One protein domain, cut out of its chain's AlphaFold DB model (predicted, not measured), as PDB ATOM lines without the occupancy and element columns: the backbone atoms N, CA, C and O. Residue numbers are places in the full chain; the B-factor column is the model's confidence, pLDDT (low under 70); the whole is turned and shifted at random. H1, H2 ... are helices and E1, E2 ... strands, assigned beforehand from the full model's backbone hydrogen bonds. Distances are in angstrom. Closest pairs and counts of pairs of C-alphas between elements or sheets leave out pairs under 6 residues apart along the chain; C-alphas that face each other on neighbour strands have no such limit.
ATOM      1  N   LYS A   2     184.891 136.822 184.078       32.75
ATOM      2  CA  LYS A   2     184.864 137.641 182.854       32.75
ATOM      3  C   LYS A   2     185.517 138.987 183.164       32.75
ATOM      4  O   LYS A   2     184.967 139.759 183.941       32.75
ATOM      5  N   TYR A   3     186.683 139.240 182.585       33.06
ATOM      6  CA  TYR A   3     187.342 140.542 182.653       33.06
ATOM      7  C   TYR A   3     186.755 141.436 181.560       33.06
ATOM      8  O   TYR A   3     186.546 140.976 180.437       33.06
ATOM      9  N   LYS A   4     186.459 142.695 181.884       38.19
ATOM     10  CA  LYS A   4     186.127 143.719 180.891       38.19
ATOM     11  C   LYS A   4     187.033 144.916 181.141       38.19
ATOM     12  O   LYS A   4     187.027 145.469 182.233       38.19
ATOM     13  N   TYR A   5     187.831 145.256 180.138       33.31
ATOM     14  CA  TYR A   5     188.732 146.399 180.174       33.31
ATOM     15  C   TYR A   5     187.977 147.636 179.691       33.31
ATOM     16  O   TYR A   5     187.362 147.607 178.626       33.31
ATOM     17  N   PHE A   6     188.019 148.700 180.483       40.62
ATOM     18  CA  PHE A   6     187.499 150.014 180.124       40.62
ATOM     19  C   PHE A   6     188.633 151.004 180.376       40.62
ATOM     20  O   PHE A   6     189.146 151.037 181.490       40.62
ATOM     21  N   ARG A   7     189.060 151.740 179.346       32.59
ATOM     22  CA  ARG A   7     190.148 152.724 179.423       32.59
ATOM     23  C   ARG A   7     189.572 154.138 179.488       32.59
ATOM     24  O   ARG A   7     188.483 154.373 178.967       32.59
ATOM     25  N   THR A   8     190.403 155.049 179.988       37.41
ATOM     26  CA  THR A   8     190.417 156.521 179.837       37.41
ATOM     27  C   THR A   8     189.530 157.352 180.747       37.41
ATOM     28  O   THR A   8     188.320 157.243 180.645       37.41
ATOM     29  N   TRP A   9     190.184 158.227 181.528       48.97
ATOM     30  CA  TRP A   9     189.789 159.572 181.968       48.97
ATOM     31  C   TRP A   9     191.066 160.312 182.399       48.97
ATOM     32  O   TRP A   9     191.984 159.702 182.948       48.97
ATOM     33  N   PHE A  10     191.114 161.609 182.119       38.78
ATOM     34  CA  PHE A  10     192.136 162.543 182.582       38.78
ATOM     35  C   PHE A  10     191.670 163.146 183.916       38.78
ATOM     36  O   PHE A  10     190.487 163.454 184.058       38.78
ATOM     37  N   ALA A  11     192.557 163.289 184.903       34.09
ATOM     38  CA  ALA A  11     192.233 163.995 186.141       34.09
ATOM     39  C   ALA A  11     192.502 165.495 185.944       34.09
ATOM     40  O   ALA A  11     193.645 165.890 185.724       34.09
ATOM     41  N   LEU A  12     191.451 166.312 185.999       34.62
ATOM     42  CA  LEU A  12     191.550 167.771 186.005       34.62
ATOM     43  C   LEU A  12     191.858 168.244 187.431       34.62
ATOM     44  O   LEU A  12     191.176 167.857 188.379       34.62
ATOM     45  N   ASN A  13     192.877 169.086 187.579       37.38
ATOM     46  CA  ASN A  13     193.054 169.933 188.752       37.38
ATOM     47  C   ASN A  13     192.716 171.366 188.320       37.38
ATOM     48  O   ASN A  13     193.305 171.852 187.354       37.38
ATOM     49  N   GLU A  14     191.774 172.008 189.018       41.00
ATOM     50  CA  GLU A  14     191.243 173.350 188.713       41.00
ATOM     51  C   GLU A  14     192.339 174.436 188.623       41.00
ATOM     52  O   GLU A  14     192.128 175.463 187.985       41.00
ATOM     53  N   ASP A  15     193.532 174.180 189.176       43.72
ATOM     54  CA  ASP A  15     194.661 175.120 189.205       43.72
ATOM     55  C   ASP A  15     195.718 174.918 188.094       43.72
ATOM     56  O   ASP A  15     196.765 175.570 188.116       43.72
ATOM     57  N   THR A  16     195.522 174.000 187.137       39.19
ATOM     58  CA  THR A  16     196.585 173.638 186.172       39.19
ATOM     59  C   THR A  16     196.294 174.180 184.772       39.19
ATOM     60  O   THR A  16     195.325 173.769 184.138       39.19
ATOM     61  N   GLU A  17     197.154 175.070 184.253       42.66
ATOM     62  CA  GLU A  17     197.165 175.408 182.820       42.66
ATOM     63  C   GLU A  17     197.292 174.115 181.997       42.66
ATOM     64  O   GLU A  17     198.221 173.325 182.197       42.66
ATOM     65  N   LEU A  18     196.333 173.893 181.093       42.12
ATOM     66  CA  LEU A  18     196.247 172.707 180.242       42.12
ATOM     67  C   LEU A  18     197.480 172.619 179.336       42.12
ATOM     68  O   LEU A  18     197.565 173.287 178.306       42.12
ATOM     69  N   ASN A  19     198.421 171.758 179.704       47.03
ATOM     70  CA  ASN A  19     199.414 171.236 178.785       47.03
ATOM     71  C   ASN A  19     199.118 169.744 178.609       47.03
ATOM     72  O   ASN A  19     199.087 168.995 179.578       47.03
ATOM     73  N   GLU A  20     198.871 169.299 177.380       44.97
ATOM     74  CA  GLU A  20     198.574 167.892 177.086       44.97
ATOM     75  C   GLU A  20     199.715 166.959 177.554       44.97
ATOM     76  O   GLU A  20     199.470 165.817 177.945       44.97
ATOM     77  N   ASP A  21     200.942 167.491 177.632       53.47
ATOM     78  CA  ASP A  21     202.131 166.811 178.151       53.47
ATOM     79  C   ASP A  21     202.207 166.758 179.695       53.47
ATOM     80  O   ASP A  21     203.030 166.015 180.235       53.47
ATOM     81  N   SER A  22     201.390 167.531 180.427       48.38
ATOM     82  CA  SER A  22     201.354 167.529 181.903       48.38
ATOM     83  C   SER A  22     200.313 166.570 182.491       48.38
ATOM     84  O   SER A  22     200.293 166.349 183.704       48.38
ATOM     85  N   LEU A  23     199.471 165.969 181.646       49.69
ATOM     86  CA  LEU A  23     198.437 165.031 182.062       49.69
ATOM     87  C   LEU A  23     199.014 163.616 182.217       49.69
ATOM     88  O   LEU A  23     199.277 162.911 181.238       49.69
ATOM     89  N   GLU A  24     199.178 163.163 183.460       53.88
ATOM     90  CA  GLU A  24     199.563 161.778 183.731       53.88
ATOM     91  C   GLU A  24     198.414 160.830 183.355       53.88
ATOM     92  O   GLU A  24     197.283 160.946 183.834       53.88
ATOM     93  N   LYS A  25     198.699 159.868 182.472       56.31
ATOM     94  CA  LYS A  25     197.743 158.813 182.127       56.31
ATOM     95  C   LYS A  25     197.646 157.837 183.289       56.31
ATOM     96  O   LYS A  25     198.562 157.050 183.507       56.31
ATOM     97  N   ILE A  26     196.516 157.855 183.982       61.69
ATOM     98  CA  ILE A  26     196.214 156.883 185.028       61.69
ATOM     99  C   ILE A  26     195.363 155.772 184.412       61.69
ATOM    100  O   ILE A  26     194.248 156.009 183.942       61.69
ATOM    101  N   ASP A  27     195.889 154.549 184.391       65.00
ATOM    102  CA  ASP A  27     195.108 153.396 183.956       65.00
ATOM    103  C   ASP A  27     194.185 152.978 185.106       65.00
ATOM    104  O   ASP A  27     194.637 152.656 186.203       65.00
ATOM    105  N   PHE A  28     192.878 152.946 184.858       70.81
ATOM    106  CA  PHE A  28     191.932 152.275 185.742       70.81
ATOM    107  C   PHE A  28     191.358 151.041 185.060       70.81
ATOM    108  O   PHE A  28     191.255 150.970 183.836       70.81
ATOM    109  N   TYR A  29     190.938 150.063 185.851       74.81
ATOM    110  CA  TYR A  29     190.172 148.938 185.332       74.81
ATOM    111  C   TYR A  29     189.145 148.447 186.335       74.81
ATOM    112  O   TYR A  29     189.271 148.635 187.546       74.81
ATOM    113  N   TYR A  30     188.119 147.791 185.797       81.38
ATOM    114  CA  TYR A  30     187.042 147.222 186.582       81.38
ATOM    115  C   TYR A  30     187.048 145.702 186.497       81.38
ATOM    116  O   TYR A  30     187.166 145.110 185.422       81.38
ATOM    117  N   ARG A  31     186.853 145.051 187.638       82.31
ATOM    118  CA  ARG A  31     186.606 143.612 187.717       82.31
ATOM    119  C   ARG A  31     185.232 143.376 188.309       82.31
ATOM    120  O   ARG A  31     184.905 143.942 189.341       82.31
ATOM    121  N   PHE A  32     184.462 142.491 187.683       86.38
ATOM    122  CA  PHE A  32     183.142 142.105 188.169       86.38
ATOM    123  C   PHE A  32     183.061 140.597 188.378       86.38
ATOM    124  O   PHE A  32     183.535 139.808 187.553       86.38
ATOM    125  N   PHE A  33     182.433 140.184 189.470       87.88
ATOM    126  CA  PHE A  33     182.130 138.788 189.755       87.88
ATOM    127  C   PHE A  33     180.805 138.679 190.506       87.88
ATOM    128  O   PHE A  33     180.349 139.633 191.125       87.88
ATOM    129  N   TYR A  34     180.168 137.517 190.407       90.62
ATOM    130  CA  TYR A  34     178.953 137.234 191.158       90.62
ATOM    131  C   TYR A  34     179.329 136.679 192.532       90.62
ATOM    132  O   TYR A  34     180.071 135.698 192.595       90.62
ATOM    133  N   GLU A  35     178.822 137.284 193.604       93.81
ATOM    134  CA  GLU A  35     178.994 136.792 194.969       93.81
ATOM    135  C   GLU A  35     177.724 136.075 195.431       93.81
ATOM    136  O   GLU A  35     176.669 136.679 195.635       93.81
ATOM    137  N   SER A  36     177.844 134.765 195.617       91.38
ATOM    138  CA  SER A  36     176.748 133.885 196.020       91.38
ATOM    139  C   SER A  36     176.180 134.193 197.409       91.38
ATOM    140  O   SER A  36     174.968 134.112 197.590       91.38
ATOM    141  N   GLN A  37     177.016 134.594 198.373       91.50
ATOM    142  CA  GLN A  37     176.582 134.893 199.745       91.50
ATOM    143  C   GLN A  37     175.698 136.144 199.811       91.50
ATOM    144  O   GLN A  37     174.769 136.234 200.620       91.50
ATOM    145  N   LEU A  38     175.983 137.103 198.928       92.50
ATOM    146  CA  LEU A  38     175.234 138.346 198.781       92.50
ATOM    147  C   LEU A  38     174.103 138.240 197.754       92.50
ATOM    148  O   LEU A  38     173.194 139.068 197.773       92.50
ATOM    149  N   ASN A  39     174.148 137.228 196.881       92.06
ATOM    150  CA  ASN A  39     173.262 137.080 195.730       92.06
ATOM    151  C   ASN A  39     173.263 138.345 194.844       92.06
ATOM    152  O   ASN A  39     172.208 138.846 194.451       92.06
ATOM    153  N   CYS A  40     174.449 138.905 194.582       92.75
ATOM    154  CA  CYS A  40     174.614 140.125 193.789       92.75
ATOM    155  C   CYS A  40     175.933 140.140 193.001       92.75
ATOM    156  O   CYS A  40     176.820 139.312 193.214       92.75
ATOM    157  N   MET A  41     176.064 141.095 192.076       91.94
ATOM    158  CA  MET A  41     177.341 141.377 191.427       91.94
ATOM    159  C   MET A  41     178.181 142.295 192.314       91.94
ATOM    160  O   MET A  41     177.695 143.315 192.806       91.94
ATOM    161  N   VAL A  42     179.456 141.946 192.453       92.75
ATOM    162  CA  VAL A  42     180.485 142.757 193.098       92.75
ATOM    163  C   VAL A  42     181.428 143.272 192.021       92.75
ATOM    164  O   VAL A  42     181.967 142.501 191.223       92.75
ATOM    165  N   GLY A  43     181.585 144.589 191.979       91.31
ATOM    166  CA  GLY A  43     182.539 145.304 191.151       91.31
ATOM    167  C   GLY A  43     183.733 145.769 191.975       91.31
ATOM    168  O   GLY A  43     183.613 146.059 193.160       91.31
ATOM    169  N   GLN A  44     184.880 145.886 191.333       88.56
ATOM    170  CA  GLN A  44     186.124 146.363 191.918       88.56
ATOM    171  C   GLN A  44     186.758 147.345 190.944       88.56
ATOM    172  O   GLN A  44     186.938 146.969 189.786       88.56
ATOM    173  N   ARG A  45     187.092 148.557 191.392       88.12
ATOM    174  CA  ARG A  45     187.936 149.487 190.639       88.12
ATOM    175  C   ARG A  45     189.369 149.375 191.128       88.12
ATOM    176  O   ARG A  45     189.633 149.294 192.326       88.12
ATOM    177  N   PHE A  46     190.268 149.380 190.166       81.56
ATOM    178  CA  PHE A  46     191.694 149.465 190.385       81.56
ATOM    179  C   PHE A  46     192.188 150.736 189.715       81.56
ATOM    180  O   PHE A  46     191.810 151.003 188.574       81.56
ATOM    181  N   LEU A  47     193.002 151.494 190.435       77.06
ATOM    182  CA  LEU A  47     193.728 152.658 189.961       77.06
ATOM    183  C   LEU A  47     195.208 152.268 189.909       77.06
ATOM    184  O   LEU A  47     195.825 152.007 190.947       77.06
ATOM    185  N   ASN A  48     195.771 152.170 188.708       74.94
ATOM    186  CA  ASN A  48     197.051 151.511 188.453       74.94
ATOM    187  C   ASN A  48     197.042 150.071 189.011       74.94
ATOM    188  O   ASN A  48     196.187 149.266 188.647       74.94
ATOM    189  N   GLU A  49     197.963 149.731 189.914       69.50
ATOM    190  CA  GLU A  49     198.011 148.424 190.590       69.50
ATOM    191  C   GLU A  49     197.236 148.400 191.920       69.50
ATOM    192  O   GLU A  49     197.101 147.344 192.541       69.50
ATOM    193  N   ASN A  50     196.698 149.544 192.357       75.19
ATOM    194  CA  ASN A  50     196.062 149.677 193.659       75.19
ATOM    195  C   ASN A  50     194.548 149.539 193.561       75.19
ATOM    196  O   ASN A  50     193.875 150.188 192.764       75.19
ATOM    197  N   PHE A  51     194.008 148.692 194.423       79.50
ATOM    198  CA  PHE A  51     192.577 148.541 194.600       79.50
ATOM    199  C   PHE A  51     192.027 149.693 195.452       79.50
ATOM    200  O   PHE A  51     192.555 149.922 196.538       79.50
ATOM    201  N   ASP A  52     190.994 150.407 194.987       84.00
ATOM    202  CA  ASP A  52     190.556 151.649 195.650       84.00
ATOM    203  C   ASP A  52     189.044 151.781 195.896       84.00
ATOM    204  O   ASP A  52     188.634 152.607 196.713       84.00
ATOM    205  N   LEU A  53     188.203 150.971 195.240       90.38
ATOM    206  CA  LEU A  53     186.748 151.072 195.375       90.38
ATOM    207  C   LEU A  53     186.026 149.752 195.076       90.38
ATOM    208  O   LEU A  53     186.306 149.075 194.084       90.38
ATOM    209  N   VAL A  54     185.036 149.415 195.908       93.75
ATOM    210  CA  VAL A  54     184.121 148.280 195.695       93.75
ATOM    211  C   VAL A  54     182.726 148.782 195.317       93.75
ATOM    212  O   VAL A  54     182.218 149.735 195.905       93.75
ATOM    213  N   PHE A  55     182.071 148.087 194.391       94.00
ATOM    214  CA  PHE A  55     180.683 148.315 193.997       94.00
ATOM    215  C   PHE A  55     179.854 147.065 194.273       94.00
ATOM    216  O   PHE A  55     180.314 145.949 194.041       94.00
ATOM    217  N   TYR A  56     178.607 147.238 194.684       95.62
ATOM    218  CA  TYR A  56     177.657 146.150 194.889       95.62
ATOM    219  C   TYR A  56     176.366 146.466 194.151       95.62
ATOM    220  O   TYR A  56     175.850 147.564 194.294       95.62
ATOM    221  N   THR A  57     175.794 145.516 193.415       91.62
ATOM    222  CA  THR A  57     174.465 145.694 192.789       91.62
ATOM    223  C   THR A  57     173.319 145.153 193.653       91.62
ATOM    224  O   THR A  57     172.230 144.889 193.147       91.62
ATOM    225  N   GLY A  58     173.592 144.837 194.922       80.56
ATOM    226  CA  GLY A  58     172.648 144.197 195.842       80.56
ATOM    227  C   GLY A  58     172.017 145.193 196.810       80.56
ATOM    228  O   GLY A  58     172.608 146.218 197.118       80.56
ATOM    229  N   GLU A  59     170.834 144.877 197.334       78.00
ATOM    230  CA  GLU A  59     170.078 145.807 198.195       78.00
ATOM    231  C   GLU A  59     170.191 145.505 199.697       78.00
ATOM    232  O   GLU A  59     169.787 146.318 200.528       78.00
ATOM    233  N   ASN A  60     170.743 144.346 200.078       88.25
ATOM    234  CA  ASN A  60     170.884 143.969 201.484       88.25
ATOM    235  C   ASN A  60     172.153 144.589 202.088       88.25
ATOM    236  O   ASN A  60     173.216 143.967 202.101       88.25
ATOM    237  N   LEU A  61     172.022 145.823 202.581       90.00
ATOM    238  CA  LEU A  61     173.132 146.594 203.140       90.00
ATOM    239  C   LEU A  61     173.804 145.902 204.333       90.00
ATOM    240  O   LEU A  61     175.022 145.934 204.435       90.00
ATOM    241  N   GLU A  62     173.045 145.248 205.214       91.19
ATOM    242  CA  GLU A  62     173.617 144.558 206.379       91.19
ATOM    243  C   GLU A  62     174.578 143.443 205.954       91.19
ATOM    244  O   GLU A  62     175.713 143.382 206.429       91.19
ATOM    245  N   LYS A  63     174.157 142.606 204.998       93.88
ATOM    246  CA  LYS A  63     175.017 141.560 204.434       93.88
ATOM    247  C   LYS A  63     176.215 142.148 203.696       93.88
ATOM    248  O   LYS A  63     177.320 141.632 203.841       93.88
ATOM    249  N   ILE A  64     176.003 143.216 202.924       94.81
ATOM    250  CA  ILE A  64     177.078 143.913 202.208       94.81
ATOM    251  C   ILE A  64     178.121 144.439 203.196       94.81
ATOM    252  O   ILE A  64     179.301 144.193 202.984       94.81
ATOM    253  N   ASN A  65     177.708 145.082 204.290       92.94
ATOM    254  CA  ASN A  65     178.615 145.621 205.305       92.94
ATOM    255  C   ASN A  65     179.482 144.524 205.932       92.94
ATOM    256  O   ASN A  65     180.697 144.682 206.040       92.94
ATOM    257  N   VAL A  66     178.873 143.400 206.330       93.75
ATOM    258  CA  VAL A  66     179.612 142.259 206.896       93.75
ATOM    259  C   VAL A  66     180.624 141.732 205.881       93.75
ATOM    260  O   VAL A  66     181.819 141.702 206.166       93.75
ATOM    261  N   TYR A  67     180.168 141.419 204.669       94.88
ATOM    262  CA  TYR A  67     181.031 140.893 203.616       94.88
ATOM    263  C   TYR A  67     182.164 141.860 203.248       94.88
ATOM    264  O   TYR A  67     183.303 141.436 203.053       94.88
ATOM    265  N   HIS A  68     181.872 143.160 203.163       94.50
ATOM    266  CA  HIS A  68     182.852 144.189 202.834       94.50
ATOM    267  C   HIS A  68     183.967 144.247 203.878       94.50
ATOM    268  O   HIS A  68     185.143 144.162 203.525       94.50
ATOM    269  N   ASN A  69     183.608 144.300 205.162       92.69
ATOM    270  CA  ASN A  69     184.576 144.340 206.259       92.69
ATOM    271  C   ASN A  69     185.446 143.070 206.329       92.69
ATOM    272  O   ASN A  69     186.612 143.132 206.724       92.69
ATOM    273  N   GLU A  70     184.894 141.915 205.956       93.75
ATOM    274  CA  GLU A  70     185.618 140.643 205.960       93.75
ATOM    275  C   GLU A  70     186.606 140.519 204.792       93.75
ATOM    276  O   GLU A  70     187.717 140.020 204.989       93.75
ATOM    277  N   ASN A  71     186.231 141.003 203.600       93.75
ATOM    278  CA  ASN A  71     186.947 140.723 202.350       93.75
ATOM    279  C   ASN A  71     187.755 141.907 201.793       93.75
ATOM    280  O   ASN A  71     188.711 141.687 201.050       93.75
ATOM    281  N   PHE A  72     187.415 143.148 202.147       91.31
ATOM    282  CA  PHE A  72     188.032 144.370 201.607       91.31
ATOM    283  C   PHE A  72     188.619 145.258 202.703       91.31
ATOM    284  O   PHE A  72     188.458 146.477 202.712       91.31
ATOM    285  N   LYS A  73     189.337 144.635 203.644       84.38
ATOM    286  CA  LYS A  73     190.016 145.342 204.736       84.38
ATOM    287  C   LYS A  73     190.915 146.456 204.192       84.38
ATOM    288  O   LYS A  73     191.762 146.210 203.342       84.38
ATOM    289  N   GLY A  74     190.747 147.662 204.731       85.19
ATOM    290  CA  GLY A  74     191.509 148.847 204.326       85.19
ATOM    291  C   GLY A  74     190.834 149.692 203.245       85.19
ATOM    292  O   GLY A  74     191.247 150.829 203.043       85.19
ATOM    293  N   ILE A  75     189.766 149.195 202.616       90.25
ATOM    294  CA  ILE A  75     188.916 149.996 201.737       90.25
ATOM    295  C   ILE A  75     187.752 150.508 202.570       90.25
ATOM    296  O   ILE A  75     186.944 149.736 203.069       90.25
ATOM    297  N   SER A  76     187.703 151.818 202.787       90.38
ATOM    298  CA  SER A  76     186.638 152.445 203.573       90.38
ATOM    299  C   SER A  76     185.425 152.808 202.724       90.38
ATOM    300  O   SER A  76     184.312 152.843 203.246       90.38
ATOM    301  N   LEU A  77     185.645 153.104 201.441       92.06
ATOM    302  CA  LEU A  77     184.628 153.564 200.508       92.06
ATOM    303  C   LEU A  77     184.079 152.394 199.687       92.06
ATOM    304  O   LEU A  77     184.816 151.702 198.983       92.06
ATOM    305  N   PHE A  78     182.761 152.238 199.697       95.06
ATOM    306  CA  PHE A  78     182.063 151.387 198.745       95.06
ATOM    307  C   PHE A  78     180.777 152.030 198.243       95.06
ATOM    308  O   PHE A  78     180.223 152.954 198.844       95.06
ATOM    309  N   GLN A  79     180.304 151.521 197.113       95.81
ATOM    310  CA  GLN A  79     179.089 151.980 196.465       95.81
ATOM    311  C   GLN A  79     178.075 150.854 196.339       95.81
ATOM    312  O   GLN A  79     178.419 149.713 196.030       95.81
ATOM    313  N   VAL A  80     176.806 151.192 196.537       95.44
ATOM    314  CA  VAL A  80     175.683 150.286 196.301       95.44
ATOM    315  C   VAL A  80     174.844 150.839 195.160       95.44
ATOM    316  O   VAL A  80     174.288 151.930 195.265       95.44
ATOM    317  N   LEU A  81     174.774 150.084 194.071       94.19
ATOM    318  CA  LEU A  81     174.064 150.423 192.853       94.19
ATOM    319  C   LEU A  81     172.715 149.716 192.833       94.19
ATOM    320  O   LEU A  81     172.612 148.521 193.115       94.19
ATOM    321  N   LYS A  82     171.691 150.452 192.421       90.81
ATOM    322  CA  LYS A  82     170.344 149.938 192.209       90.81
ATOM    323  C   LYS A  82     169.762 150.538 190.939       90.81
ATOM    324  O   LYS A  82     169.648 151.760 190.826       90.81
ATOM    325  N   ASN A  83     169.348 149.670 190.022       88.00
ATOM    326  CA  ASN A  83     168.559 150.070 188.862       88.00
ATOM    327  C   ASN A  83     167.180 150.523 189.347       88.00
ATOM    328  O   ASN A  83     166.498 149.795 190.071       88.00
ATOM    329  N   LEU A  84     166.784 151.733 188.965       86.50
ATOM    330  CA  LEU A  84     165.444 152.261 189.216       86.50
ATOM    331  C   LEU A  84     164.525 152.022 188.014       86.50
ATOM    332  O   LEU A  84     163.320 151.847 188.179       86.50
ATOM    333  N   SER A  85     165.105 152.004 186.816       87.75
ATOM    334  CA  SER A  85     164.466 151.680 185.542       87.75
ATOM    335  C   SER A  85     165.529 151.165 184.561       87.75
ATOM    336  O   SER A  85     166.705 151.061 184.918       87.75
ATOM    337  N   ASP A  86     165.140 150.896 183.314       83.00
ATOM    338  CA  ASP A  86     166.075 150.532 182.236       83.00
ATOM    339  C   ASP A  86     167.075 151.650 181.894       83.00
ATOM    340  O   ASP A  86     168.119 151.390 181.297       83.00
ATOM    341  N   SER A  87     166.764 152.891 182.276       88.75
ATOM    342  CA  SER A  87     167.509 154.094 181.907       88.75
ATOM    343  C   SER A  87     167.952 154.930 183.110       88.75
ATOM    344  O   SER A  87     168.488 156.021 182.932       88.75
ATOM    345  N   SER A  88     167.716 154.463 184.337       90.94
ATOM    346  CA  SER A  88     168.035 155.211 185.553       90.94
ATOM    347  C   SER A  88     168.681 154.310 186.596       90.94
ATOM    348  O   SER A  88     168.129 153.276 186.981       90.94
ATOM    349  N   ILE A  89     169.836 154.741 187.095       91.44
ATOM    350  CA  ILE A  89     170.616 154.038 188.112       91.44
ATOM    351  C   ILE A  89     170.776 154.961 189.311       91.44
ATOM    352  O   ILE A  89     171.114 156.135 189.176       91.44
ATOM    353  N   SER A  90     170.542 154.415 190.497       94.25
ATOM    354  CA  SER A  90     170.907 155.053 191.754       94.25
ATOM    355  C   SER A  90     172.178 154.434 192.306       94.25
ATOM    356  O   SER A  90     172.317 153.210 192.316       94.25
ATOM    357  N   THR A  91     173.071 155.277 192.802       95.25
ATOM    358  CA  THR A  91     174.313 154.871 193.453       95.25
ATOM    359  C   THR A  91     174.346 155.498 194.833       95.25
ATOM    360  O   THR A  91     174.283 156.714 194.959       95.25
ATOM    361  N   LYS A  92     174.427 154.685 195.883       96.12
ATOM    362  CA  LYS A  92     174.607 155.150 197.263       96.12
ATOM    363  C   LYS A  92     176.059 154.981 197.677       96.12
ATOM    364  O   LYS A  92     176.629 153.914 197.461       96.12
ATOM    365  N   PHE A  93     176.624 156.004 198.301       95.38
ATOM    366  CA  PHE A  93     178.015 156.037 198.739       95.38
ATOM    367  C   PHE A  93     178.090 155.761 200.232       95.38
ATOM    368  O   PHE A  93     177.352 156.359 201.020       95.38
ATOM    369  N   TYR A  94     178.998 154.872 200.617       95.00
ATOM    370  CA  TYR A  94     179.228 154.508 202.004       95.00
ATOM    371  C   TYR A  94     180.707 154.620 202.334       95.00
ATOM    372  O   TYR A  94     181.537 154.033 201.648       95.00
ATOM    373  N   VAL A  95     181.024 155.341 203.407       94.00
ATOM    374  CA  VAL A  95     182.374 155.433 203.972       94.00
ATOM    375  C   VAL A  95     182.330 154.850 205.371       94.00
ATOM    376  O   VAL A  95     181.496 155.256 206.176       94.00
ATOM    377  N   ASN A  96     183.196 153.881 205.666       91.44
ATOM    378  CA  ASN A  96     183.220 153.176 206.954       91.44
ATOM    379  C   ASN A  96     181.831 152.634 207.350       91.44
ATOM    380  O   ASN A  96     181.410 152.751 208.500       91.44
ATOM    381  N   ASN A  97     181.100 152.064 206.384       90.25
ATOM    382  CA  ASN A  97     179.728 151.558 206.539       90.25
ATOM    383  C   ASN A  97     178.663 152.626 206.863       90.25
ATOM    384  O   ASN A  97     177.535 152.282 207.216       90.25
ATOM    385  N   GLN A  98     178.978 153.916 206.717       93.38
ATOM    386  CA  GLN A  98     178.039 155.020 206.914       93.38
ATOM    387  C   GLN A  98     177.668 155.667 205.588       93.38
ATOM    388  O   GLN A  98     178.545 156.009 204.796       93.38
ATOM    389  N   PHE A  99     176.369 155.866 205.370       94.75
ATOM    390  CA  PHE A  99     175.847 156.558 204.195       94.75
ATOM    391  C   PHE A  99     176.369 157.998 204.134       94.75
ATOM    392  O   PHE A  99     176.231 158.740 205.101       94.75
ATOM    393  N   GLN A 100     176.953 158.380 202.998       96.12
ATOM    394  CA  GLN A 100     177.503 159.723 202.767       96.12
ATOM    395  C   GLN A 100     176.690 160.546 201.767       96.12
ATOM    396  O   GLN A 100     176.867 161.755 201.665       96.12
ATOM    397  N   GLY A 101     175.805 159.896 201.020       96.12
ATOM    398  CA  GLY A 101     175.041 160.530 199.962       96.12
ATOM    399  C   GLY A 101     174.730 159.558 198.842       96.12
ATOM    400  O   GLY A 101     175.069 158.369 198.894       96.12
TER     401      GLY A 101
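AT A GLANCE: This is residues 2 to 101 of the 157 residues of an uncharacterized protein of [Flexibacter] sp. ATCC 35208 (UniProt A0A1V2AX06). One strongly twisted sheet of seven strands makes the body, with the single helix H1 packed on it and a long loop that runs away from it, whose residues 14 to 22 stick out. The sheet joins two antiparallel halves, E2 E3 E4 and E5 E6 E7, through the parallel pair E4 and E5, while short E1 meets its edge at a point. The printed part has 100 residues, with elements in the order E1 E2 E3 E4 H1 E5 E6 E7; the sheet is mixed, in the order E1 E2 E3 E4 E5 E6 E7, and the class is mostly strand. The whole is loose, with a radius of gyration of the C-alphas of 15.8 A and spans of 47 by 33 by 31 A.

HOW THE PARTS SIT: E4, residues 50 to 56, and E5, residues 77 to 85, are parallel at 36 degrees, with N 79 and O 54 2.9 A apart. H1, residues 61 to 71, is on the sheet; E4, H1 and E5 form a strand-helix-strand unit, two parallel neighbour strands with a helix between, and its crossover is right-handed. The closest C-alphas of E4 and H1 are those of Tyr 56 and Ile 64, 7.7 A apart. Every O i to N i+4 pair of H1 is within hydrogen-bond range. E3, residues 40 to 47, forms a hairpin with E4, with N 45 and O 53 2.9 A apart, and another with E2, residues 28 to 35, with N 31 and O 44 2.9 A apart. E2 E3 E4 is a meander, each strand the antiparallel neighbour of the one before, and so is E5 E6 E7. E6, residues 88 to 95, pairs with E5 through N 80 and O 92, 2.9 A, and with E7, residues 98 to 101, through N 95 and O 98, 2.9 A. E1, residues 2 to 4, meets E2 only at a point, where C-alphas 3 and 31 face each other at 6.0 A.

IN THESE COORDINATES: E5 is 25.2 A long, E6 23.3 A, E3 23.2 A, E2 22.2 A, E4 18.8 A and H1 15.0 A. E1 begins at C-alpha 2 (184.864, 137.641, 182.854), and E7 ends at C-alpha 101 (175.041, 160.530, 199.962).

THE WHOLE: The two C-alphas farthest apart, those of Glu 17 and Gln 37, are 48.5 A apart. The printed part has no cut. The link from E1 to E2, 23 residues, is long; the others are tight. Confidence is low, under 70, at residues 2 to 27 and residue 49.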